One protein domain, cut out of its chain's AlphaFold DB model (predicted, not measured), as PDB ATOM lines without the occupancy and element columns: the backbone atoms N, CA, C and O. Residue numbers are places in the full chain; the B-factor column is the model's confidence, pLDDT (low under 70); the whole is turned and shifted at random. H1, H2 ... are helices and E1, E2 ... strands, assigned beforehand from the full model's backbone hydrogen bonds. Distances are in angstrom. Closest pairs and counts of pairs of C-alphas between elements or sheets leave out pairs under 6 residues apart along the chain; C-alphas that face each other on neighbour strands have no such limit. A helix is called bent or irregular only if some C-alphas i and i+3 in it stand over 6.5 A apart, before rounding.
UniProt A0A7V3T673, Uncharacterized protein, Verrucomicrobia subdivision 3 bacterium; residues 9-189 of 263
ATOM      1  N   ARG A   9      12.035  -9.608  41.673       92.25
ATOM      2  CA  ARG A   9      12.900  -9.061  42.726       92.25
ATOM      3  C   ARG A   9      13.391 -10.132  43.704       92.25
ATOM      4  O   ARG A   9      14.572 -10.160  44.007       92.25
ATOM      5  N   THR A  10      12.502 -11.021  44.148       91.94
ATOM      6  CA  THR A  10      12.854 -12.114  45.066       91.94
ATOM      7  C   THR A  10      13.835 -13.086  44.421       91.94
ATOM      8  O   THR A  10      14.772 -13.527  45.071       91.94
ATOM      9  N   PHE A  11      13.652 -13.391  43.135       94.00
ATOM     10  CA  PHE A  11      14.604 -14.217  42.401       94.00
ATOM     11  C   PHE A  11      15.977 -13.545  42.284       94.00
ATOM     12  O   PHE A  11      16.993 -14.174  42.552       94.00
ATOM     13  N   LEU A  12      16.012 -12.257  41.939       93.94
ATOM     14  CA  LEU A  12      17.259 -11.502  41.809       93.94
ATOM     15  C   LEU A  12      17.988 -11.306  43.143       93.94
ATOM     16  O   LEU A  12      19.210 -11.202  43.141       93.94
ATOM     17  N   ASP A  13      17.265 -11.273  44.266       92.69
ATOM     18  CA  ASP A  13      17.875 -11.281  45.598       92.69
ATOM     19  C   ASP A  13      18.637 -12.597  45.849       92.69
ATOM     20  O   ASP A  13      19.762 -12.539  46.323       92.69
ATOM     21  N   CYS A  14      18.091 -13.749  45.439       92.19
ATOM     22  CA  CYS A  14      18.784 -15.045  45.500       92.19
ATOM     23  C   CYS A  14      19.977 -15.106  44.524       92.19
ATOM     24  O   CYS A  14      21.058 -15.551  44.890       92.19
ATOM     25  N   VAL A  15      19.842 -14.571  43.302       93.69
ATOM     26  CA  VAL A  15      20.979 -14.464  42.359       93.69
ATOM     27  C   VAL A  15      22.115 -13.620  42.944       93.69
ATOM     28  O   VAL A  15      23.280 -13.974  42.782       93.69
ATOM     29  N   ARG A  16      21.793 -12.512  43.627       92.50
ATOM     30  CA  ARG A  16      22.789 -11.621  44.243       92.50
ATOM     31  C   ARG A  16      23.674 -12.361  45.243       92.50
ATOM     32  O   ARG A  16      24.857 -12.052  45.304       92.50
ATOM     33  N   ASP A  17      23.127 -13.315  45.990       91.75
ATOM     34  CA  ASP A  17      23.870 -14.035  47.031       91.75
ATOM     35  C   ASP A  17      25.012 -14.896  46.452       91.75
ATOM     36  O   ASP A  17      25.968 -15.215  47.158       91.75
ATOM     37  N   TYR A  18      24.961 -15.194  45.148       91.56
ATOM     38  CA  TYR A  18      25.998 -15.913  44.403       91.56
ATOM     39  C   TYR A  18      26.810 -15.030  43.450       91.56
ATOM     40  O   TYR A  18      27.747 -15.513  42.816       91.56
ATOM     41  N   LEU A  19      26.446 -13.756  43.301       90.81
ATOM     42  CA  LEU A  19      27.072 -12.866  42.333       90.81
ATOM     43  C   LEU A  19      28.320 -12.197  42.944       90.81
ATOM     44  O   LEU A  19      28.226 -11.633  44.039       90.81
ATOM     45  N   PRO A  20      29.475 -12.184  42.250       85.25
ATOM     46  CA  PRO A  20      30.634 -11.410  42.685       85.25
ATOM     47  C   PRO A  20      30.308  -9.921  42.847       85.25
ATOM     48  O   PRO A  20      29.447  -9.368  42.159       85.25
ATOM     49  N   THR A  21      31.025  -9.243  43.747       79.81
ATOM     50  CA  THR A  21      30.762  -7.823  44.065       79.81
ATOM     51  C   THR A  21      31.028  -6.904  42.865       79.81
ATOM     52  O   THR A  21      30.426  -5.838  42.746       79.81
ATOM     53  N   ASP A  22      31.920  -7.322  41.974       76.88
ATOM     54  CA  ASP A  22      32.379  -6.620  40.780       76.88
ATOM     55  C   ASP A  22      31.737  -7.123  39.478       76.88
ATOM     56  O   ASP A  22      32.127  -6.673  38.403       76.88
ATOM     57  N   ALA A  23      30.736  -8.008  39.548       80.12
ATOM     58  CA  ALA A  23      30.081  -8.540  38.357       80.12
ATOM     59  C   ALA A  23      29.427  -7.427  37.518       80.12
ATOM     60  O   ALA A  23      28.607  -6.635  38.002       80.12
ATOM     61  N   LEU A  24      29.768  -7.391  36.228       80.56
ATOM     62  CA  LEU A  24      29.297  -6.378  35.287       80.56
ATOM     63  C   LEU A  24      28.279  -6.983  34.325       80.56
ATOM     64  O   LEU A  24      28.627  -7.640  33.346       80.56
ATOM     65  N   ILE A  25      27.002  -6.693  34.564       89.62
ATOM     66  CA  ILE A  25      25.921  -7.148  33.690       89.62
ATOM     67  C   ILE A  25      25.571  -6.028  32.714       89.62
ATOM     68  O   ILE A  25      25.177  -4.930  33.112       89.62
ATOM     69  N   HIS A  26      25.703  -6.309  31.422       91.25
ATOM     70  CA  HIS A  26      25.342  -5.369  30.363       91.25
ATOM     71  C   HIS A  26      24.049  -5.810  29.694       91.25
ATOM     72  O   HIS A  26      23.919  -6.962  29.292       91.25
ATOM     73  N   GLU A  27      23.101  -4.897  29.516       93.12
ATOM     74  CA  GLU A  27      21.989  -5.136  28.595       93.12
ATOM     75  C   GLU A  27      22.528  -5.168  27.163       93.12
ATOM     76  O   GLU A  27      23.418  -4.387  26.817       93.12
ATOM     77  N   THR A  28      22.021  -6.067  26.317       92.00
ATOM     78  CA  THR A  28      22.393  -6.047  24.899       92.00
ATOM     79  C   THR A  28      21.838  -4.794  24.227       92.00
ATOM     80  O   THR A  28      20.749  -4.332  24.561       92.00
ATOM     81  N   ASP A  29      22.555  -4.229  23.266       89.25
ATOM     82  CA  ASP A  29      22.031  -3.155  22.430       89.25
ATOM     83  C   ASP A  29      21.251  -3.700  21.214       89.25
ATOM     84  O   ASP A  29      21.062  -4.910  21.058       89.25
ATOM     85  N   ALA A  30      20.785  -2.800  20.342       86.38
ATOM     86  CA  ALA A  30      20.052  -3.159  19.123       86.38
ATOM     87  C   ALA A  30      20.852  -4.063  18.163       86.38
ATOM     88  O   ALA A  30      20.267  -4.762  17.343       86.38
ATOM     89  N   ASP A  31      22.177  -4.067  18.290       84.06
ATOM     90  CA  ASP A  31      23.106  -4.824  17.459       84.06
ATOM     91  C   ASP A  31      23.566  -6.118  18.172       84.06
ATOM     92  O   ASP A  31      24.410  -6.857  17.666       84.06
ATOM     93  N   GLY A  32      23.015  -6.413  19.361       82.12
ATOM     94  CA  GLY A  32      23.395  -7.557  20.195       82.12
ATOM     95  C   GLY A  32      24.738  -7.402  20.909       82.12
ATOM     96  O   GLY A  32      25.287  -8.395  21.388       82.12
ATOM     97  N   ARG A  33      25.286  -6.188  20.965       87.31
ATOM     98  CA  ARG A  33      26.561  -5.856  21.614       87.31
ATOM     99  C   ARG A  33      26.331  -5.335  23.028       87.31
ATOM    100  O   ARG A  33      25.197  -5.182  23.467       87.31
ATOM    101  N   ALA A  34      27.416  -5.075  23.757       86.56
ATOM    102  CA  ALA A  34      27.336  -4.521  25.104       86.56
ATOM    103  C   ALA A  34      26.717  -3.117  25.062       86.56
ATOM    104  O   ALA A  34      27.308  -2.196  24.501       86.56
ATOM    105  N   GLY A  35      25.533  -2.973  25.647       87.94
ATOM    106  CA  GLY A  35      24.866  -1.700  25.861       87.94
ATOM    107  C   GLY A  35      25.144  -1.149  27.258       87.94
ATOM    108  O   GLY A  35      26.256  -1.238  27.790       87.94
ATOM    109  N   ALA A  36      24.110  -0.560  27.860       86.62
ATOM    110  CA  ALA A  36      24.200   0.019  29.192       86.62
ATOM    111  C   ALA A  36      24.512  -1.047  30.251       86.62
ATOM    112  O   ALA A  36      23.981  -2.158  30.221       86.62
ATOM    113  N   MET A  37      25.353  -0.675  31.214       90.38
ATOM    114  CA  MET A  37      25.546  -1.460  32.428       90.38
ATOM    115  C   MET A  37      24.276  -1.386  33.281       90.38
ATOM    116  O   MET A  37      23.751  -0.296  33.529       90.38
ATOM    117  N   VAL A  38      23.788  -2.538  33.733       90.25
ATOM    118  CA  VAL A  38      22.558  -2.656  34.517       90.25
ATOM    119  C   VAL A  38      22.882  -3.281  35.873       90.25
ATOM    120  O   VAL A  38      23.385  -4.401  35.923       90.25
ATOM    121  N   PRO A  39      22.571  -2.603  36.993       87.69
ATOM    122  CA  PRO A  39      22.694  -3.209  38.315       87.69
ATOM    123  C   PRO A  39      21.823  -4.467  38.431       87.69
ATOM    124  O   PRO A  39      20.673  -4.445  37.987       87.69
ATOM    125  N   HIS A  40      22.317  -5.516  39.099       86.06
ATOM    126  CA  HIS A  40      21.619  -6.808  39.235       86.06
ATOM    127  C   HIS A  40      20.144  -6.665  39.672       86.06
ATOM    128  O   HIS A  40      19.252  -7.263  39.082       86.06
ATOM    129  N   GLY A  41      19.846  -5.797  40.647       86.44
ATOM    130  CA  GLY A  41      18.485  -5.600  41.166       86.44
ATOM    131  C   GLY A  41      17.530  -4.876  40.209       86.44
ATOM    132  O   GLY A  41      16.369  -4.655  40.548       86.44
ATOM    133  N   ARG A  42      18.012  -4.460  39.032       89.88
ATOM    134  CA  ARG A  42      17.235  -3.794  37.976       89.88
ATOM    135  C   ARG A  42      17.114  -4.625  36.704       89.88
ATOM    136  O   ARG A  42      16.557  -4.126  35.723       89.88
ATOM    137  N   LEU A  43      17.611  -5.861  36.708       92.62
ATOM    138  CA  LEU A  43      17.391  -6.774  35.597       92.62
ATOM    139  C   LEU A  43      15.891  -7.019  35.420       92.62
ATOM    140  O   LEU A  43      15.123  -7.094  36.380       92.62
ATOM    141  N   LYS A  44      15.475  -7.145  34.167       93.25
ATOM    142  CA  LYS A  44      14.093  -7.383  33.772       93.25
ATOM    143  C   LYS A  44      13.992  -8.765  33.154       93.25
ATOM    144  O   LYS A  44      14.872  -9.181  32.401       93.25
ATOM    145  N   GLU A  45      12.901  -9.455  33.458       92.94
ATOM    146  CA  GLU A  45      12.550 -10.667  32.731       92.94
ATOM    147  C   GLU A  45      12.382 -10.348  31.241       92.94
ATOM    148  O   GLU A  45      12.039  -9.228  30.852       92.94
ATOM    149  N   HIS A  46      12.617 -11.356  30.405       91.88
ATOM    150  CA  HIS A  46      12.417 -11.284  28.954       91.88
ATOM    151  C   HIS A  46      13.293 -10.259  28.223       91.88
ATOM    152  O   HIS A  46      12.984  -9.872  27.101       91.88
ATOM    153  N   THR A  47      14.394  -9.845  28.847       92.94
ATOM    154  CA  THR A  47      15.408  -8.963  28.261       92.94
ATOM    155  C   THR A  47      16.709  -9.736  28.074       92.94
ATOM    156  O   THR A  47      17.040 -10.608  28.883       92.94
ATOM    157  N   PHE A  48      17.440  -9.429  27.002       95.25
ATOM    158  CA  PHE A  48      18.738 -10.039  26.737       95.25
ATOM    159  C   PHE A  48      19.878  -9.247  27.373       95.25
ATOM    160  O   PHE A  48      19.937  -8.016  27.303       95.25
ATOM    161  N   TYR A  49      20.805  -9.992  27.963       94.94
ATOM    162  CA  TYR A  49      21.973  -9.476  28.662       94.94
ATOM    163  C   TYR A  49      23.239 -10.159  28.155       94.94
ATOM    164  O   TYR A  49      23.192 -11.265  27.620       94.94
ATOM    165  N   LEU A  50      24.382  -9.510  28.333       92.69
ATOM    166  CA  LEU A  50      25.677 -10.160  28.248       92.69
ATOM    167  C   LEU A  50      26.053 -10.648  29.640       92.69
ATOM    168  O   LEU A  50      26.244  -9.842  30.549       92.69
ATOM    169  N   PHE A  51      26.131 -11.965  29.778       90.31
ATOM    170  CA  PHE A  51      26.607 -12.635  30.974       90.31
ATOM    171  C   PHE A  51      28.064 -13.027  30.785       90.31
ATOM    172  O   PHE A  51      28.441 -13.583  29.747       90.31
ATOM    173  N   ASP A  52      28.862 -12.740  31.804       88.19
ATOM    174  CA  ASP A  52      30.110 -13.447  32.031       88.19
ATOM    175  C   ASP A  52      29.837 -14.822  32.659       88.19
ATOM    176  O   ASP A  52      28.689 -15.204  32.932       88.19
ATOM    177  N   THR A  53      30.904 -15.600  32.830       85.94
ATOM    178  CA  THR A  53      30.833 -16.932  33.429       85.94
ATOM    179  C   THR A  53      30.236 -16.868  34.834       85.94
ATOM    180  O   THR A  53      29.301 -17.611  35.119       85.94
ATOM    181  N   ASP A  54      30.679 -15.927  35.666       88.81
ATOM    182  CA  ASP A  54      30.238 -15.819  37.060       88.81
ATOM    183  C   ASP A  54      28.759 -15.434  37.172       88.81
ATOM    184  O   ASP A  54      28.013 -16.020  37.955       88.81
ATOM    185  N   THR A  55      28.282 -14.511  36.334       91.06
ATOM    186  CA  THR A  55      26.861 -14.157  36.261       91.06
ATOM    187  C   THR A  55      26.039 -15.371  35.844       91.06
ATOM    188  O   THR A  55      25.026 -15.686  36.471       91.06
ATOM    189  N   GLN A  56      26.468 -16.092  34.805       90.31
ATOM    190  CA  GLN A  56      25.787 -17.307  34.367       90.31
ATOM    191  C   GLN A  56      25.718 -18.356  35.490       90.31
ATOM    192  O   GLN A  56      24.695 -19.031  35.631       90.31
ATOM    193  N   GLU A  57      26.788 -18.495  36.271       90.75
ATOM    194  CA  GLU A  57      26.871 -19.407  37.411       90.75
ATOM    195  C   GLU A  57      25.975 -18.978  38.572       90.75
ATOM    196  O   GLU A  57      25.258 -19.818  39.115       90.75
ATOM    197  N   ALA A  58      25.908 -17.685  38.886       93.50
ATOM    198  CA  ALA A  58      25.026 -17.151  39.920       93.50
ATOM    199  C   ALA A  58      23.543 -17.434  39.621       93.50
ATOM    200  O   ALA A  58      22.807 -17.917  40.482       93.50
ATOM    201  N   PHE A  59      23.100 -17.223  38.373       95.19
ATOM    202  CA  PHE A  59      21.744 -17.608  37.953       95.19
ATOM    203  C   PHE A  59      21.516 -19.118  38.048       95.19
ATOM    204  O   PHE A  59      20.421 -19.568  38.398       95.19
ATOM    205  N   TRP A  60      22.544 -19.901  37.726       93.25
ATOM    206  CA  TRP A  60      22.502 -21.350  37.844       93.25
ATOM    207  C   TRP A  60      22.277 -21.791  39.290       93.25
ATOM    208  O   TRP A  60      21.356 -22.567  39.541       93.25
ATOM    209  N   HIS A  61      23.069 -21.257  40.220       93.56
ATOM    210  CA  HIS A  61      22.969 -21.524  41.653       93.56
ATOM    211  C   HIS A  61      21.628 -21.082  42.242       93.56
ATOM    212  O   HIS A  61      21.007 -21.856  42.964       93.56
ATOM    213  N   ALA A  62      21.111 -19.920  41.846       95.00
ATOM    214  CA  ALA A  62      19.806 -19.458  42.312       95.00
ATOM    215  C   ALA A  62      18.654 -20.386  41.884       95.00
ATOM    216  O   ALA A  62      17.780 -20.735  42.675       95.00
ATOM    217  N   ILE A  63      18.642 -20.840  40.625       95.88
ATOM    218  CA  ILE A  63      17.621 -21.790  40.142       95.88
ATOM    219  C   ILE A  63      17.782 -23.153  40.823       95.88
ATOM    220  O   ILE A  63      16.798 -23.826  41.136       95.88
ATOM    221  N   ALA A  64      19.028 -23.549  41.050       92.75
ATOM    222  CA  ALA A  64      19.399 -24.765  41.739       92.75
ATOM    223  C   ALA A  64      18.903 -24.807  43.192       92.75
ATOM    224  O   ALA A  64      18.328 -25.814  43.612       92.75
ATOM    225  N   GLU A  65      19.098 -23.720  43.933       93.31
ATOM    226  CA  GLU A  65      18.622 -23.550  45.302       93.31
ATOM    227  C   GLU A  65      17.092 -23.566  45.350       93.31
ATOM    228  O   GLU A  65      16.517 -24.391  46.060       93.31
ATOM    229  N   LEU A  66      16.426 -22.785  44.489       93.62
ATOM    230  CA  LEU A  66      14.963 -22.786  44.371       93.62
ATOM    231  C   LEU A  66      14.382 -24.186  44.140       93.62
ATOM    232  O   LEU A  66      13.314 -24.518  44.662       93.62
ATOM    233  N   ALA A  67      15.058 -25.010  43.336       94.31
ATOM    234  CA  ALA A  67      14.625 -26.377  43.094       94.31
ATOM    235  C   ALA A  67      14.720 -27.230  44.367       94.31
ATOM    236  O   ALA A  67      13.763 -27.928  44.716       94.31
ATOM    237  N   LEU A  68      15.849 -27.153  45.077       93.31
ATOM    238  CA  LEU A  68      16.085 -27.905  46.309       93.31
ATOM    239  C   LEU A  68      15.159 -27.469  47.450       93.31
ATOM    240  O   LEU A  68      14.632 -28.334  48.144       93.31
ATOM    241  N   GLU A  69      14.889 -26.172  47.600       92.75
ATOM    242  CA  GLU A  69      13.953 -25.645  48.604       92.75
ATOM    243  C   GLU A  69      12.534 -26.194  48.433       92.75
ATOM    244  O   GLU A  69      11.841 -26.501  49.404       92.75
ATOM    245  N   GLN A  70      12.072 -26.320  47.186       92.31
ATOM    246  CA  GLN A  70      10.759 -26.897  46.899       92.31
ATOM    247  C   GLN A  70      10.746 -28.423  47.048       92.31
ATOM    248  O   GLN A  70       9.661 -28.996  47.183       92.31
ATOM    249  N   ALA A  71      11.918 -29.066  46.971       92.56
ATOM    250  CA  ALA A  71      12.135 -30.509  47.071       92.56
ATOM    251  C   ALA A  71      11.167 -31.354  46.214       92.56
ATOM    252  O   ALA A  71      10.753 -32.448  46.591       92.56
ATOM    253  N   LYS A  72      10.729 -30.797  45.080       93.69
ATOM    254  CA  LYS A  72       9.729 -31.384  44.182       93.69
ATOM    255  C   LYS A  72       9.814 -30.739  42.807       93.69
ATOM    256  O   LYS A  72      10.262 -29.604  42.693       93.69
ATOM    257  N   GLY A  73       9.314 -31.391  41.767       94.62
ATOM    258  CA  GLY A  73       9.267 -30.861  40.409       94.62
ATOM    259  C   GLY A  73      10.369 -31.422  39.523       94.62
ATOM    260  O   GLY A  73      11.002 -32.429  39.836       94.62
ATOM    261  N   THR A  74      10.565 -30.786  38.373       96.38
ATOM    262  CA  THR A  74      11.518 -31.249  37.360       96.38
ATOM    263  C   THR A  74      12.587 -30.206  37.097       96.38
ATOM    264  O   THR A  74      12.281 -29.034  36.895       96.38
ATOM    265  N   LEU A  75      13.834 -30.652  37.049       97.06
ATOM    266  CA  LEU A  75      14.981 -29.846  36.666       97.06
ATOM    267  C   LEU A  75      15.523 -30.349  35.328       97.06
ATOM    268  O   LEU A  75      15.780 -31.542  35.164       97.06
ATOM    269  N   LEU A  76      15.718 -29.437  34.385       97.38
ATOM    270  CA  LEU A  76      16.410 -29.680  33.127       97.38
ATOM    271  C   LEU A  76      17.653 -28.802  33.077       97.38
ATOM    272  O   LEU A  76      17.561 -27.581  33.186       97.38
ATOM    273  N   ALA A  77      18.803 -29.419  32.853       96.50
ATOM    274  CA  ALA A  77      20.050 -28.719  32.610       96.50
ATOM    275  C   ALA A  77      20.615 -29.111  31.245       96.50
ATOM    276  O   ALA A  77      20.621 -30.280  30.865       96.50
ATOM    277  N   CYS A  78      21.095 -28.121  30.503       94.88
ATOM    278  CA  CYS A  78      21.700 -28.286  29.195       94.88
ATOM    279  C   CYS A  78      23.123 -27.740  29.220       94.88
ATOM    280  O   CYS A  78      23.355 -26.587  29.595       94.88
ATOM    281  N   PHE A  79      24.052 -28.579  28.781       91.88
ATOM    282  CA  PHE A  79      25.456 -28.253  28.607       91.88
ATOM    283  C   PHE A  79      25.869 -28.579  27.175       91.88
ATOM    284  O   PHE A  79      25.409 -29.575  26.614       91.88
ATOM    285  N   GLY A  80      26.810 -27.823  26.611       87.75
ATOM    286  CA  GLY A  80      27.377 -28.170  25.309       87.75
ATOM    287  C   GLY A  80      28.055 -29.545  25.331       87.75
ATOM    288  O   GLY A  80      27.903 -30.349  24.412       87.75
ATOM    289  N   HIS A  81      28.734 -29.865  26.434       89.94
ATOM    290  CA  HIS A  81      29.323 -31.175  26.697       89.94
ATOM    291  C   HIS A  81      29.063 -31.617  28.137       89.94
ATOM    292  O   HIS A  81      29.211 -30.823  29.062       89.94
ATOM    293  N   TYR A  82      28.782 -32.905  28.362       90.69
ATOM    294  CA  TYR A  82      28.548 -33.424  29.718       90.69
ATOM    295  C   TYR A  82      29.701 -33.150  30.687       90.69
ATOM    296  O   TYR A  82      29.480 -33.001  31.882       90.69
ATOM    297  N   GLN A  83      30.938 -33.054  30.201       89.31
ATOM    298  CA  GLN A  83      32.103 -32.740  31.027       89.31
ATOM    299  C   GLN A  83      32.021 -31.349  31.672       89.31
ATOM    300  O   GLN A  83      32.603 -31.159  32.737       89.31
ATOM    301  N   GLN A  84      31.270 -30.412  31.087       88.69
ATOM    302  CA  GLN A  84      31.027 -29.083  31.661       88.69
ATOM    303  C   GLN A  84      30.126 -29.142  32.903       88.69
ATOM    304  O   GLN A  84      30.109 -28.201  33.685       88.69
ATOM    305  N   ALA A  85      29.425 -30.257  33.133       89.00
ATOM    306  CA  ALA A  85      28.641 -30.472  34.345       89.00
ATOM    307  C   ALA A  85      29.499 -30.868  35.564       89.00
ATOM    308  O   ALA A  85      28.968 -31.007  36.663       89.00
ATOM    309  N   ARG A  86      30.817 -31.076  35.393       89.31
ATOM    310  CA  ARG A  86      31.724 -31.513  36.470       89.31
ATOM    311  C   ARG A  86      31.724 -30.607  37.708       89.31
ATOM    312  O   ARG A  86      31.633 -31.171  38.796       89.31
ATOM    313  N   PRO A  87      31.784 -29.268  37.581       88.06
ATOM    314  CA  PRO A  87      31.728 -28.374  38.739       88.06
ATOM    315  C   PRO A  87      30.418 -28.508  39.529       88.06
ATOM    316  O   PRO A  87      30.399 -28.316  40.735       88.06
ATOM    317  N   TYR A  88      29.336 -28.927  38.866       89.62
ATOM    318  CA  TYR A  88      27.996 -29.038  39.448       89.62
ATOM    319  C   TYR A  88      27.656 -30.449  39.932       89.62
ATOM    320  O   TYR A  88      26.496 -30.732  40.213       89.62
ATOM    321  N   LEU A  89      28.626 -31.368  39.995       90.69
ATOM    322  CA  LEU A  89      28.363 -32.785  40.264       90.69
ATOM    323  C   LEU A  89      27.670 -33.038  41.598       90.69
ATOM    324  O   LEU A  89      26.738 -33.836  41.652       90.69
ATOM    325  N   GLU A  90      28.154 -32.411  42.664       89.75
ATOM    326  CA  GLU A  90      27.598 -32.585  44.005       89.75
ATOM    327  C   GLU A  90      26.153 -32.097  44.060       89.75
ATOM    328  O   GLU A  90      25.251 -32.857  44.412       89.75
ATOM    329  N   TRP A  91      25.924 -30.877  43.582       89.50
ATOM    330  CA  TRP A  91      24.590 -30.309  43.519       89.50
ATOM    331  C   TRP A  91      23.644 -31.130  42.626       89.50
ATOM    332  O   TRP A  91      22.533 -31.456  43.037       89.50
ATOM    333  N   LEU A  92      24.083 -31.545  41.432       92.62
ATOM    334  CA  LEU A  92      23.270 -32.364  40.528       92.62
ATOM    335  C   LEU A  92      22.901 -33.716  41.145       92.62
ATOM    336  O   LEU A  92      21.801 -34.209  40.907       92.62
ATOM    337  N   ARG A  93      23.794 -34.317  41.941       92.06
ATOM    338  CA  ARG A  93      23.487 -35.537  42.703       92.06
ATOM    339  C   ARG A  93      22.417 -35.272  43.749       92.06
ATOM    340  O   ARG A  93      21.462 -36.038  43.830       92.06
ATOM    341  N   GLN A  94      22.554 -34.196  44.521       92.56
ATOM    342  CA  GLN A  94      21.560 -33.830  45.524       92.56
ATOM    343  C   GLN A  94      20.195 -33.566  44.878       92.56
ATOM    344  O   GLN A  94      19.185 -34.110  45.328       92.56
ATOM    345  N   ALA A  95      20.164 -32.813  43.777       93.12
ATOM    346  CA  ALA A  95      18.952 -32.560  43.007       93.12
ATOM    347  C   ALA A  95      18.333 -33.864  42.483       93.12
ATOM    348  O   ALA A  95      17.126 -34.054  42.606       93.12
ATOM    349  N   ALA A  96      19.140 -34.793  41.960       93.31
ATOM    350  CA  ALA A  96      18.658 -36.074  41.439       93.31
ATOM    351  C   ALA A  96      18.056 -36.992  42.515       93.31
ATOM    352  O   ALA A  96      17.189 -37.801  42.197       93.31
ATOM    353  N   CYS A  97      18.483 -36.859  43.773       92.88
ATOM    354  CA  CYS A  97      17.899 -37.585  44.905       92.88
ATOM    355  C   CYS A  97      16.652 -36.906  45.493       92.88
ATOM    356  O   CYS A  97      15.876 -37.564  46.179       92.88
ATOM    357  N   THR A  98      16.486 -35.600  45.274       93.69
ATOM    358  CA  THR A  98      15.463 -34.787  45.954       93.69
ATOM    359  C   THR A  98      14.262 -34.488  45.055       93.69
ATOM    360  O   THR A  98      13.131 -34.442  45.525       93.69
ATOM    361  N   LEU A  99      14.492 -34.252  43.762       95.38
ATOM    362  CA  LEU A  99      13.462 -33.830  42.813       95.38
ATOM    363  C   LEU A  99      12.753 -35.025  42.169       95.38
ATOM    364  O   LEU A  99      13.307 -36.116  42.084       95.38
ATOM    365  N   ASP A 100      11.552 -34.791  41.625       95.31
ATOM    366  CA  ASP A 100      10.793 -35.840  40.926       95.31
ATOM    367  C   ASP A 100      11.551 -36.328  39.680       95.31
ATOM    368  O   ASP A 100      11.456 -37.494  39.289       95.31
ATOM    369  N   ARG A 101      12.280 -35.418  39.018       95.69
ATOM    370  CA  ARG A 101      13.061 -35.727  37.820       95.69
ATOM    371  C   ARG A 101      14.190 -34.724  37.596       95.69
ATOM    372  O   ARG A 101      13.966 -33.515  37.616       95.69
ATOM    373  N   VAL A 102      15.380 -35.236  37.286       96.38
ATOM    374  CA  VAL A 102      16.521 -34.442  36.806       96.38
ATOM    375  C   VAL A 102      16.929 -34.938  35.431       96.38
ATOM    376  O   VAL A 102      17.227 -36.116  35.252       96.38
ATOM    377  N   GLU A 103      16.943 -34.041  34.455       96.25
ATOM    378  CA  GLU A 103      17.338 -34.326  33.081       96.25
ATOM    379  C   GLU A 103      18.562 -33.513  32.694       96.25
ATOM    380  O   GLU A 103      18.641 -32.314  32.959       96.25
ATOM    381  N   LEU A 104      19.500 -34.172  32.022       96.00
ATOM    382  CA  LEU A 104      20.742 -33.569  31.568       96.00
ATOM    383  C   LEU A 104      20.871 -33.739  30.062       96.00
ATOM    384  O   LEU A 104      20.966 -34.864  29.580       96.00
ATOM    385  N   ILE A 105      20.902 -32.628  29.333       95.56
ATOM    386  CA  ILE A 105      21.214 -32.591  27.906       95.56
ATOM    387  C   ILE A 105      22.697 -32.275  27.734       95.56
ATOM    388  O   ILE A 105      23.225 -31.353  28.360       95.56
ATOM    389  N   GLY A 106      23.362 -33.024  26.860       92.88
ATOM    390  CA  GLY A 106      24.694 -32.662  26.394       92.88
ATOM    391  C   GLY A 106      25.299 -33.652  25.412       92.88
ATOM    392  O   GLY A 106      24.804 -34.770  25.219       92.88
ATOM    393  N   ALA A 107      26.392 -33.231  24.776       89.94
ATOM    394  CA  ALA A 107      27.172 -34.086  23.895       89.94
ATOM    395  C   ALA A 107      28.247 -34.879  24.661       89.94
ATOM    396  O   ALA A 107      28.709 -34.501  25.742       89.94
ATOM    397  N   GLY A 108      28.706 -35.975  24.054       87.75
ATOM    398  CA  GLY A 108      29.774 -36.819  24.591       87.75
ATOM    399  C   GLY A 108      29.283 -37.914  25.543       87.75
ATOM    400  O   GLY A 108      28.153 -38.392  25.445       87.75
ATOM    401  N   ARG A 109      30.175 -38.366  26.431       87.38
ATOM    402  CA  ARG A 109      29.912 -39.482  27.350       87.38
ATOM    403  C   ARG A 109      29.174 -38.981  28.604       87.38
ATOM    404  O   ARG A 109      29.711 -38.094  29.267       87.38
ATOM    405  N   PRO A 110      28.018 -39.570  28.967       87.62
ATOM    406  CA  PRO A 110      27.311 -39.239  30.202       87.62
ATOM    407  C   PRO A 110      28.184 -39.393  31.450       87.62
ATOM    408  O   PRO A 110      29.005 -40.315  31.546       87.62
ATOM    409  N   LEU A 111      27.972 -38.515  32.432       85.31
ATOM    410  CA  LEU A 111      28.638 -38.592  33.728       85.31
ATOM    411  C   LEU A 111      27.998 -39.700  34.572       85.31
ATOM    412  O   LEU A 111      26.954 -39.512  35.182       85.31
ATOM    413  N   ARG A 112      28.658 -40.861  34.659       81.56
ATOM    414  CA  ARG A 112      28.198 -42.007  35.477       81.56
ATOM    415  C   ARG A 112      28.069 -41.699  36.974       81.56
ATOM    416  O   ARG A 112      27.536 -42.503  37.724       81.56
ATOM    417  N   SER A 113      28.602 -40.564  37.406       81.88
ATOM    418  CA  SER A 113      28.657 -40.124  38.790       81.88
ATOM    419  C   SER A 113      27.340 -39.568  39.328       81.88
ATOM    420  O   SER A 113      27.291 -39.350  40.531       81.88
ATOM    421  N   ILE A 114      26.312 -39.322  38.507       86.38
ATOM    422  CA  ILE A 114      25.029 -38.750  38.958       86.38
ATOM    423  C   ILE A 114      23.945 -39.841  38.876       86.38
ATOM    424  O   ILE A 114      23.364 -40.037  37.804       86.38
ATOM    425  N   PRO A 115      23.702 -40.601  39.960       76.44
ATOM    426  CA  PRO A 115      22.642 -41.603  39.974       76.44
ATOM    427  C   PRO A 115      21.272 -40.916  39.843       76.44
ATOM    428  O   PRO A 115      21.121 -39.763  40.231       76.44
ATOM    429  N   HIS A 116      20.287 -41.610  39.266       86.62
ATOM    430  CA  HIS A 116      18.903 -41.137  39.054       86.62
ATOM    431  C   HIS A 116      18.697 -39.979  38.058       86.62
ATOM    432  O   HIS A 116      17.560 -39.720  37.663       86.62
ATOM    433  N   ALA A 117      19.761 -39.337  37.568       92.19
ATOM    434  CA  ALA A 117      19.649 -38.371  36.480       92.19
ATOM    435  C   ALA A 117      19.370 -39.058  35.132       92.19
ATOM    436  O   ALA A 117      19.986 -40.064  34.769       92.19
ATOM    437  N   HIS A 118      18.462 -38.473  34.354       94.62
ATOM    438  CA  HIS A 118      18.130 -38.913  33.008       94.62
ATOM    439  C   HIS A 118      18.979 -38.160  31.975       94.62
ATOM    440  O   HIS A 118      18.785 -36.970  31.729       94.62
ATOM    441  N   PHE A 119      19.915 -38.866  31.344       93.62
ATOM    442  CA  PHE A 119      20.821 -38.291  30.351       93.62
ATOM    443  C   PHE A 119      20.213 -38.336  28.946       93.62
ATOM    444  O   PHE A 119      19.850 -39.398  28.443       93.62
ATOM    445  N   ILE A 120      20.150 -37.182  28.291       94.31
ATOM    446  CA  ILE A 120      19.606 -36.984  26.949       94.31
ATOM    447  C   ILE A 120      20.755 -36.562  26.043       94.31
ATOM    448  O   ILE A 120      21.259 -35.443  26.097       94.31
ATOM    449  N   ARG A 121      21.224 -37.495  25.217       91.69
ATOM    450  CA  ARG A 121      22.354 -37.234  24.329       91.69
ATOM    451  C   ARG A 121      21.941 -36.275  23.217       91.69
ATOM    452  O   ARG A 121      21.096 -36.628  22.402       91.69
ATOM    453  N   ASP A 122      22.619 -35.134  23.138       90.50
ATOM    454  CA  ASP A 122      22.549 -34.265  21.965       90.50
ATOM    455  C   ASP A 122      23.351 -34.911  20.828       90.50
ATOM    456  O   ASP A 122      24.582 -34.850  20.773       90.50
ATOM    457  N   SER A 123      22.644 -35.648  19.974       79.19
ATOM    458  CA  SER A 123      23.257 -36.435  18.899       79.19
ATOM    459  C   SER A 123      23.662 -35.585  17.695       79.19
ATOM    460  O   SER A 123      24.623 -35.932  17.010       79.19
ATOM    461  N   ARG A 124      22.951 -34.479  17.453       84.56
ATOM    462  CA  ARG A 124      23.170 -33.585  16.307       84.56
ATOM    463  C   ARG A 124      23.973 -32.336  16.663       84.56
ATOM    464  O   ARG A 124      24.357 -31.603  15.758       84.56
ATOM    465  N   GLY A 125      24.251 -32.107  17.946       84.81
ATOM    466  CA  GLY A 125      24.984 -30.934  18.415       84.81
ATOM    467  C   GLY A 125      24.148 -29.653  18.401       84.81
ATOM    468  O   GLY A 125      24.722 -28.569  18.449       84.81
ATOM    469  N   GLY A 126      22.816 -29.753  18.314       86.50
ATOM    470  CA  GLY A 126      21.928 -28.589  18.206       86.50
ATOM    471  C   GLY A 126      21.876 -27.741  19.480       86.50
ATOM    472  O   GLY A 126      21.517 -26.565  19.428       86.50
ATOM    473  N   CYS A 127      22.280 -28.313  20.615       89.12
ATOM    474  CA  CYS A 127      22.359 -27.638  21.904       89.12
ATOM    475  C   CYS A 127      23.794 -27.231  22.280       89.12
ATOM    476  O   CYS A 127      24.007 -26.708  23.372       89.12
ATOM    477  N   ARG A 128      24.789 -27.462  21.410       88.06
ATOM    478  CA  ARG A 128      26.215 -27.331  21.757       88.06
ATOM    479  C   ARG A 128      26.621 -25.924  22.199       88.06
ATOM    480  O   ARG A 128      27.439 -25.788  23.106       88.06
ATOM    481  N   ASP A 129      26.040 -24.908  21.572       88.88
ATOM    482  CA  ASP A 129      26.345 -23.501  21.852       88.88
ATOM    483  C   ASP A 129      25.536 -22.938  23.029       88.88
ATOM    484  O   ASP A 129      25.703 -21.772  23.393       88.88
ATOM    485  N   PHE A 130      24.645 -23.747  23.612       91.19
ATOM    486  CA  PHE A 130      23.719 -23.325  24.649       91.19
ATOM    487  C   PHE A 130      24.098 -23.872  26.020       91.19
ATOM    488  O   PHE A 130      24.458 -25.038  26.196       91.19
ATOM    489  N   ARG A 131      23.917 -23.017  27.023       92.69
ATOM    490  CA  ARG A 131      23.973 -23.372  28.434       92.69
ATOM    491  C   ARG A 131      22.664 -22.961  29.083       92.69
ATOM    492  O   ARG A 131      22.285 -21.795  29.034       92.69
ATOM    493  N   LEU A 132      21.958 -23.909  29.685       94.69
ATOM    494  CA  LEU A 132      20.658 -23.641  30.301       94.69
ATOM    495  C   LEU A 132      20.484 -24.426  31.589       94.69
ATOM    496  O   LEU A 132      20.878 -25.586  31.666       94.69
ATOM    497  N   VAL A 133      19.833 -23.802  32.563       96.75
ATOM    498  CA  VAL A 133      19.140 -24.518  33.631       96.75
ATOM    499  C   VAL A 133      17.708 -24.024  33.715       96.75
ATOM    500  O   VAL A 133      17.414 -22.837  33.553       96.75
ATOM    501  N   LEU A 134      16.809 -24.968  33.931       96.81
ATOM    502  CA  LEU A 134      15.384 -24.756  33.972       96.81
ATOM    503  C   LEU A 134      14.793 -25.607  35.081       96.81
ATOM    504  O   LEU A 134      15.051 -26.807  35.157       96.81
ATOM    505  N   TYR A 135      13.954 -24.990  35.900       97.38
ATOM    506  CA  TYR A 135      13.225 -25.650  36.962       97.38
ATOM    507  C   TYR A 135      11.716 -25.437  36.804       97.38
ATOM    508  O   TYR A 135      11.224 -24.312  36.683       97.38
ATOM    509  N   GLU A 136      10.979 -26.544  36.831       95.75
ATOM    510  CA  GLU A 136       9.522 -26.599  36.827       95.75
ATOM    511  C   GLU A 136       9.012 -27.191  38.138       95.75
ATOM    512  O   GLU A 136       8.848 -28.404  38.292       95.75
ATOM    513  N   GLY A 137       8.733 -26.300  39.085       93.19
ATOM    514  CA  GLY A 137       8.156 -26.631  40.374       93.19
ATOM    515  C   GLY A 137       6.631 -26.503  40.423       93.19
ATOM    516  O   GLY A 137       5.989 -25.898  39.551       93.19
ATOM    517  N   PRO A 138       6.009 -27.021  41.500       89.12
ATOM    518  CA  PRO A 138       4.565 -26.924  41.714       89.12
ATOM    519  C   PRO A 138       4.081 -25.481  41.930       89.12
ATOM    520  O   PRO A 138       2.924 -25.167  41.616       89.12
ATOM    521  N   ARG A 139       4.950 -24.621  42.479       87.81
ATOM    522  CA  ARG A 139       4.654 -23.227  42.853       87.81
ATOM    523  C   ARG A 139       5.473 -22.206  42.075       87.81
ATOM    524  O   ARG A 139       4.934 -21.160  41.738       87.81
ATOM    525  N   VAL A 140       6.728 -22.525  41.776       91.62
ATOM    526  CA  VAL A 140       7.668 -21.623  41.107       91.62
ATOM    527  C   VAL A 140       8.197 -22.266  39.833       91.62
ATOM    528  O   VAL A 140       8.282 -23.490  39.729       91.62
ATOM    529  N   GLN A 141       8.508 -21.433  38.849       94.31
ATOM    530  CA  GLN A 141       9.182 -21.823  37.622       94.31
ATOM    531  C   GLN A 141      10.273 -20.797  37.363       94.31
ATOM    532  O   GLN A 141      10.054 -19.606  37.584       94.31
ATOM    533  N   ALA A 142      11.432 -21.255  36.919       96.81
ATOM    534  CA  ALA A 142      12.544 -20.376  36.606       96.81
ATOM    535  C   ALA A 142      13.409 -21.006  35.523       96.81
ATOM    536  O   ALA A 142      13.576 -22.224  35.468       96.81
ATOM    537  N   MET A 143      13.953 -20.171  34.654       96.94
ATOM    538  CA  MET A 143      14.857 -20.590  33.600       96.94
ATOM    539  C   MET A 143      15.877 -19.496  33.350       96.94
ATOM    540  O   MET A 143      15.515 -18.324  33.260       96.94
ATOM    541  N   VAL A 144      17.119 -19.914  33.132       97.12
ATOM    542  CA  VAL A 144      18.150 -19.120  32.473       97.12
ATOM    543  C   VAL A 144      18.674 -19.920  31.286       97.12
ATOM    544  O   VAL A 144      18.961 -21.112  31.396       97.12
ATOM    545  N   ILE A 145      18.783 -19.266  30.139       95.88
ATOM    546  CA  ILE A 145      19.404 -19.802  28.935       95.88
ATOM    547  C   ILE A 145      20.411 -18.794  28.432       95.88
ATOM    548  O   ILE A 145      20.145 -17.595  28.400       95.88
ATOM    549  N   SER A 146      21.563 -19.283  28.009       94.12
ATOM    550  CA  SER A 146      22.545 -18.453  27.354       94.12
ATOM    551  C   SER A 146      23.186 -19.161  26.180       94.12
ATOM    552  O   SER A 146      23.250 -20.390  26.119       94.12
ATOM    553  N   ARG A 147      23.619 -18.357  25.215       92.44
ATOM    554  CA  ARG A 147      24.321 -18.800  24.017       92.44
ATOM    555  C   ARG A 147      25.716 -18.207  24.014       92.44
ATOM    556  O   ARG A 147      25.867 -16.998  24.196       92.44
ATOM    557  N   GLN A 148      26.727 -19.042  23.808       87.50
ATOM    558  CA  GLN A 148      28.108 -18.580  23.719       87.50
ATOM    559  C   GLN A 148      28.300 -17.673  22.495       87.50
ATOM    560  O   GLN A 148      27.861 -17.997  21.389       87.50
ATOM    561  N   LEU A 149      28.955 -16.528  22.692       82.50
ATOM    562  CA  LEU A 149      29.332 -15.640  21.598       82.50
ATOM    563  C   LEU A 149      30.582 -16.177  20.892       82.50
ATOM    564  O   LEU A 149      31.639 -16.354  21.498       82.50
ATOM    565  N   GLN A 150      30.470 -16.405  19.585       67.94
ATOM    566  CA  GLN A 150      31.624 -16.690  18.735       67.94
ATOM    567  C   GLN A 150      32.194 -15.363  18.219       67.94
ATOM    568  O   GLN A 150      31.464 -14.553  17.648       67.94
ATOM    569  N   THR A 151      33.490 -15.120  18.429       54.38
ATOM    570  CA  THR A 151      34.197 -13.963  17.853       54.38
ATOM    571  C   THR A 151      35.039 -14.397  16.652       54.38
ATOM    572  O   THR A 151      35.322 -15.582  16.479       54.38
ATOM    573  N   ALA A 152      35.456 -13.447  15.807       47.81
ATOM    574  CA  ALA A 152      36.255 -13.721  14.604       47.81
ATOM    575  C   ALA A 152      37.594 -14.440  14.888       47.81
ATOM    576  O   ALA A 152      38.136 -15.100  14.008       47.81
ATOM    577  N   THR A 153      38.108 -14.347  16.118       53.94
ATOM    578  CA  THR A 153      39.330 -15.006  16.609       53.94
ATOM    579  C   THR A 153      39.068 -16.314  17.365       53.94
ATOM    580  O   THR A 153      39.994 -16.891  17.930       53.94
ATOM    581  N   GLY A 154      37.826 -16.807  17.363       50.59
ATOM    582  CA  GLY A 154      37.412 -18.021  18.061       50.59
ATOM    583  C   GLY A 154      36.349 -17.763  19.137       50.59
ATOM    584  O   GLY A 154      35.863 -16.638  19.299       50.59
ATOM    585  N   PRO A 155      35.930 -18.807  19.868       53.56
ATOM    586  CA  PRO A 155      35.000 -18.648  20.979       53.56
ATOM    587  C   PRO A 155      35.652 -17.791  22.068       53.56
ATOM    588  O   PRO A 155      36.738 -18.120  22.541       53.56
ATOM    589  N   GLN A 156      34.999 -16.695  22.465       55.53
ATOM    590  CA  GLN A 156      35.409 -15.961  23.658       55.53
ATOM    591  C   GLN A 156      34.868 -16.767  24.847       55.53
ATOM    592  O   GLN A 156      33.648 -16.938  24.944       55.53
ATOM    593  N   PRO A 157      35.732 -17.358  25.690       56.00
ATOM    594  CA  PRO A 157      35.284 -18.316  26.699       56.00
ATOM    595  C   PRO A 157      34.345 -17.699  27.745       56.00
ATOM    596  O   PRO A 157      33.558 -18.438  28.322       56.00
ATOM    597  N   ASP A 158      34.344 -16.369  27.893       71.12
ATOM    598  CA  ASP A 158      33.707 -15.692  29.027       71.12
ATOM    599  C   ASP A 158      32.546 -14.766  28.652       71.12
ATOM    600  O   ASP A 158      32.176 -13.906  29.445       71.12
ATOM    601  N   ARG A 159      31.989 -14.848  27.435       82.50
ATOM    602  CA  ARG A 159      30.836 -14.006  27.067       82.50
ATOM    603  C   ARG A 159      29.699 -14.799  26.459       82.50
ATOM    604  O   ARG A 159      29.826 -15.437  25.412       82.50
ATOM    605  N   HIS A 160      28.544 -14.666  27.092       89.25
ATOM    606  CA  HIS A 160      27.311 -15.305  26.688       89.25
ATOM    607  C   HIS A 160      26.209 -14.268  26.508       89.25
ATOM    608  O   HIS A 160      26.070 -13.348  27.308       89.25
ATOM    609  N   ILE A 161      25.387 -14.434  25.474       93.31
ATOM    610  CA  ILE A 161      24.103 -13.739  25.402       93.31
ATOM    611  C   ILE A 161      23.126 -14.547  26.249       93.31
ATOM    612  O   ILE A 161      22.815 -15.684  25.901       93.31
ATOM    613  N   GLY A 162      22.683 -13.974  27.361       94.94
ATOM    614  CA  GLY A 162      21.801 -14.587  28.337       94.94
ATOM    615  C   GLY A 162      20.383 -14.032  28.303       94.94
ATOM    616  O   GLY A 162      20.149 -12.870  27.975       94.94
ATOM    617  N   PHE A 163      19.439 -14.887  28.670       95.88
ATOM    618  CA  PHE A 163      18.021 -14.599  28.814       95.88
ATOM    619  C   PHE A 163      17.478 -15.409  29.990       95.88
ATOM    620  O   PHE A 163      17.812 -16.585  30.147       95.88
ATOM    621  N   TYR A 164      16.604 -14.811  30.795       97.06
ATOM    622  CA  TYR A 164      15.940 -15.519  31.886       97.06
ATOM    623  C   TYR A 164      14.449 -15.177  31.967       97.06
ATOM    624  O   TYR A 164      13.981 -14.150  31.464       97.06
ATOM    625  N   SER A 165      13.686 -16.085  32.572       95.88
ATOM    626  CA  SER A 165      12.235 -15.967  32.718       95.88
ATOM    627  C   SER A 165      11.737 -16.779  33.906       95.88
ATOM    628  O   SER A 165      12.164 -17.917  34.107       95.88
ATOM    629  N   LEU A 166      10.775 -16.222  34.639       95.12
ATOM    630  CA  LEU A 166      10.013 -16.903  35.688       95.12
ATOM    631  C   LEU A 166       8.601 -17.283  35.208       95.12
ATOM    632  O   LEU A 166       7.797 -17.875  35.930       95.12
ATOM    633  N   ASN A 167       8.270 -16.947  33.959       93.12
ATOM    634  CA  ASN A 167       6.965 -17.216  33.380       93.12
ATOM    635  C   ASN A 167       6.815 -18.698  33.004       93.12
ATOM    636  O   ASN A 167       7.459 -19.182  32.073       93.12
ATOM    637  N   ALA A 168       5.875 -19.388  33.652       92.25
ATOM    638  CA  ALA A 168       5.615 -20.813  33.441       92.25
ATOM    639  C   ALA A 168       5.372 -21.222  31.976       92.25
ATOM    640  O   ALA A 168       5.737 -22.330  31.588       92.25
ATOM    641  N   LYS A 169       4.739 -20.367  31.156       91.94
ATOM    642  CA  LYS A 169       4.483 -20.678  29.738       91.94
ATOM    643  C   LYS A 169       5.777 -20.652  28.933       91.94
ATOM    644  O   LYS A 169       6.020 -21.573  28.164       91.94
ATOM    645  N   VAL A 170       6.601 -19.627  29.150       92.75
ATOM    646  CA  VAL A 170       7.910 -19.485  28.496       92.75
ATOM    647  C   VAL A 170       8.813 -20.648  28.896       92.75
ATOM    648  O   VAL A 170       9.351 -21.322  28.028       92.75
ATOM    649  N   VAL A 171       8.900 -20.939  30.196       94.69
ATOM    650  CA  VAL A 171       9.689 -22.054  30.738       94.69
ATOM    651  C   VAL A 171       9.306 -23.377  30.060       94.69
ATOM    652  O   VAL A 171      10.152 -24.028  29.452       94.69
ATOM    653  N   ARG A 172       8.017 -23.737  30.058       94.00
ATOM    654  CA  ARG A 172       7.548 -24.985  29.431       94.00
ATOM    655  C   ARG A 172       7.828 -25.053  27.936       94.00
ATOM    656  O   ARG A 172       8.210 -26.105  27.437       94.00
ATOM    657  N   HIS A 173       7.631 -23.942  27.226       93.56
ATOM    658  CA  HIS A 173       7.894 -23.868  25.790       93.56
ATOM    659  C   HIS A 173       9.368 -24.156  25.482       93.56
ATOM    660  O   HIS A 173       9.665 -25.024  24.665       93.56
ATOM    661  N   PHE A 174      10.285 -23.520  26.216       94.56
ATOM    662  CA  PHE A 174      11.723 -23.764  26.084       94.56
ATOM    663  C   PHE A 174      12.127 -25.190  26.459       94.56
ATOM    664  O   PHE A 174      12.977 -25.780  25.794       94.56
ATOM    665  N   ARG A 175      11.517 -25.773  27.497       95.25
ATOM    666  CA  ARG A 175      11.740 -27.179  27.858       95.25
ATOM    667  C   ARG A 175      11.386 -28.108  26.698       95.25
ATOM    668  O   ARG A 175      12.194 -28.965  26.349       95.25
ATOM    669  N   THR A 176      10.197 -27.955  26.111       94.69
ATOM    670  CA  THR A 176       9.761 -28.779  24.974       94.69
ATOM    671  C   THR A 176      10.700 -28.612  23.785       94.69
ATOM    672  O   THR A 176      11.188 -29.609  23.257       94.69
ATOM    673  N   GLU A 177      11.020 -27.371  23.419       94.06
ATOM    674  CA  GLU A 177      11.902 -27.086  22.289       94.06
ATOM    675  C   GLU A 177      13.306 -27.677  22.484       94.06
ATOM    676  O   GLU A 177      13.833 -28.321  21.581       94.06
ATOM    677  N   LEU A 178      13.911 -27.541  23.668       93.31
ATOM    678  CA  LEU A 178      15.236 -28.110  23.934       93.31
ATOM    679  C   LEU A 178      15.259 -29.633  23.862       93.31
ATOM    680  O   LEU A 178      16.219 -30.212  23.351       93.31
ATOM    681  N   LEU A 179      14.214 -30.288  24.365       94.06
ATOM    682  CA  LEU A 179      14.078 -31.736  24.242       94.06
ATOM    683  C   LEU A 179      13.933 -32.143  22.770       94.06
ATOM    684  O   LEU A 179      14.542 -33.128  22.353       94.06
ATOM    685  N   ASP A 180      13.192 -31.371  21.976       93.56
ATOM    686  CA  ASP A 180      13.053 -31.594  20.537       93.56
ATOM    687  C   ASP A 180      14.382 -31.430  19.800       93.56
ATOM    688  O   ASP A 180      14.725 -32.273  18.970       93.56
ATOM    689  N   VAL A 181      15.164 -30.400  20.126       92.56
ATOM    690  CA  VAL A 181      16.491 -30.178  19.537       92.56
ATOM    691  C   VAL A 181      17.448 -31.306  19.919       92.56
ATOM    692  O   VAL A 181      18.053 -31.919  19.039       92.56
ATOM    693  N   ALA A 182      17.536 -31.657  21.205       91.31
ATOM    694  CA  ALA A 182      18.431 -32.712  21.684       91.31
ATOM    695  C   ALA A 182      18.112 -34.085  21.060       91.31
ATOM    696  O   ALA A 182      19.017 -34.864  20.750       91.31
ATOM    697  N   GLN A 183      16.827 -34.370  20.830       90.56
ATOM    698  CA  GLN A 183      16.359 -35.594  20.172       90.56
ATOM    699  C   GLN A 183      16.432 -35.533  18.635       90.56
ATOM    700  O   GLN A 183      16.116 -36.516  17.966       90.56
ATOM    701  N   GLY A 184      16.842 -34.403  18.050       88.62
ATOM    702  CA  GLY A 184      16.925 -34.211  16.602       88.62
ATOM    703  C   GLY A 184      15.569 -34.046  15.903       88.62
ATOM    704  O   GLY A 184      15.489 -34.209  14.683       88.62
ATOM    705  N   ARG A 185      14.503 -33.726  16.643       89.62
ATOM    706  CA  ARG A 185      13.187 -33.348  16.099       89.62
ATOM    707  C   ARG A 185      13.152 -31.891  15.631       89.62
ATOM    708  O   ARG A 185      12.378 -31.564  14.740       89.62
ATOM    709  N   ALA A 186      14.027 -31.049  16.179       88.31
ATOM    710  CA  ALA A 186      14.247 -29.673  15.748       88.31
ATOM    711  C   ALA A 186      15.726 -29.434  15.402       88.31
ATOM    712  O   ALA A 186      16.614 -30.132  15.893       88.31
ATOM    713  N   ALA A 187      15.991 -28.462  14.525       81.12
ATOM    714  CA  ALA A 187      17.347 -28.146  14.070       81.12
ATOM    715  C   ALA A 187      18.109 -27.217  15.031       81.12
ATOM    716  O   ALA A 187      19.327 -27.311  15.126       81.12
ATOM    717  N   ALA A 188      17.402 -26.318  15.721       84.56
ATOM    718  CA  ALA A 188      17.982 -25.353  16.651       84.56
ATOM    719  C   ALA A 188      16.921 -24.841  17.637       84.56
ATOM    720  O   ALA A 188      15.727 -25.055  17.421       84.56
ATOM    721  N   VAL A 189      17.366 -24.124  18.672       89.06
ATOM    722  CA  VAL A 189      16.508 -23.412  19.634       89.06
ATOM    723  C   VAL A 189      16.010 -22.110  18.986       89.06
ATOM    724  O   VAL A 189      16.589 -21.036  19.165       89.06
TER     725      VAL A 189
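Overview. This is residues 9 to 189 of the 263 residues of an uncharacterized protein of Verrucomicrobia subdivision 3 bacterium (UniProt A0A7V3T673). One twisted sheet of nine strands makes the middle layer of this model, with H2 and H3 covering one face and H4 lying slantwise over the other. H1 packs on H2 away from the sheet, and the short hairpin of E1 and E2 makes one end of the sheet, with no helix on it. The printed part has 181 residues, with four named helices and nine named strands in the order H1 E1 E2 E3 H2 E4 H3 E5 E6 E7 E8 E9 H4; the class is mixed, helices and strands. Across the mixed sheet the strands run E2 E1 E3 E9 E8 E7 E4 E5 E6. The whole is compact, with a radius of gyration of the C-alphas of 15.6 A, and rounded, with spans of 42 by 37 by 29 A.

Arrangement. Start at H1, residues 9 to 18, which is not on the sheet. Next come E1, residues 26 to 28, and E2, residues 34 to 37, an antiparallel hairpin in which N 35 and O 27 are 2.8 A apart. E3, residues 48 to 51, is antiparallel to E1, with N 50 and O 26 at 2.8 A. H2, residues 53 to 70, touches H1 with residues 57 to 62 alone, at a steep tilt of 63 degrees, opposite ways; the closest C-alphas are those of Tyr 18 and Ala 58, 4.8 A apart. E4, residues 74 to 81, H3, residues 82 to 98, and E5, residues 101 to 107, form a strand-helix-strand unit, two parallel neighbour strands with a helix between, and its crossover is right-handed; look for N 77 and O 103 at 2.9 A. H2 touches H3 through residues 64 to 68 and 91 to 98 alone, at a shallow tilt of 16 degrees, with the C-alphas of Leu 68 and Ala 95 closest at 6.4 A. E6, residues 118 to 121, is an edge strand parallel to E5, with N 118 and O 102 at 2.8 A. E7, residues 130 to 136, E8, residues 141 to 151, and E9, residues 154 to 165, form a meander, each strand the antiparallel neighbour of the one before; N 146 and O 131 are 2.8 A apart, and N 163 and O 145 also 2.8 A. E7 is antiparallel to E4, with N 134 and O 76 at 2.8 A, and E9 to E3, with N 162 and O 49 at 2.8 A. H2, at a height over the sheet of 8.6 A, lies over E8 and E7, and H3, at 9.7 A, over E4 and E5 on the same face. H4, residues 168 to 182, is on the opposite face at a height of 8.7 A, over E8, E7 and E5 and only just over E4, where 3 of its C-alphas fall; on the local plane it stands at 44 degrees to E5. In H2 and H4 every O i to N i+4 pair is within hydrogen-bond range; in H1 it is 5 of 6 and in H3 8 of 13.

Along the chain. Find C-alpha 9, where H1 begins, at (12.900, -9.061, 42.726). H2 is 26.1 A long from first to last C-alpha and H3 20.9 A; H3 is irregular, with C-alphas 87 and 90 7.9 A apart and a kink of 86 degrees near residue 89. E4 measures 20.8 A, E8 32.8 A and E9 29.2 A; E9 bends by 65 degrees at residue 157. H4, 21.1 A long, runs from C-alpha 168 at (5.615, -20.813, 33.441) to C-alpha 182 at (18.431, -32.712, 21.684).

Size, cuts and confidence. The C-alphas farthest apart are those of Pro 138 and Thr 153, at 44.5 A. The printed part has no cut and no long link. The mean pLDDT of the printed part is 89.4, and residues 150 to 157 are under 70.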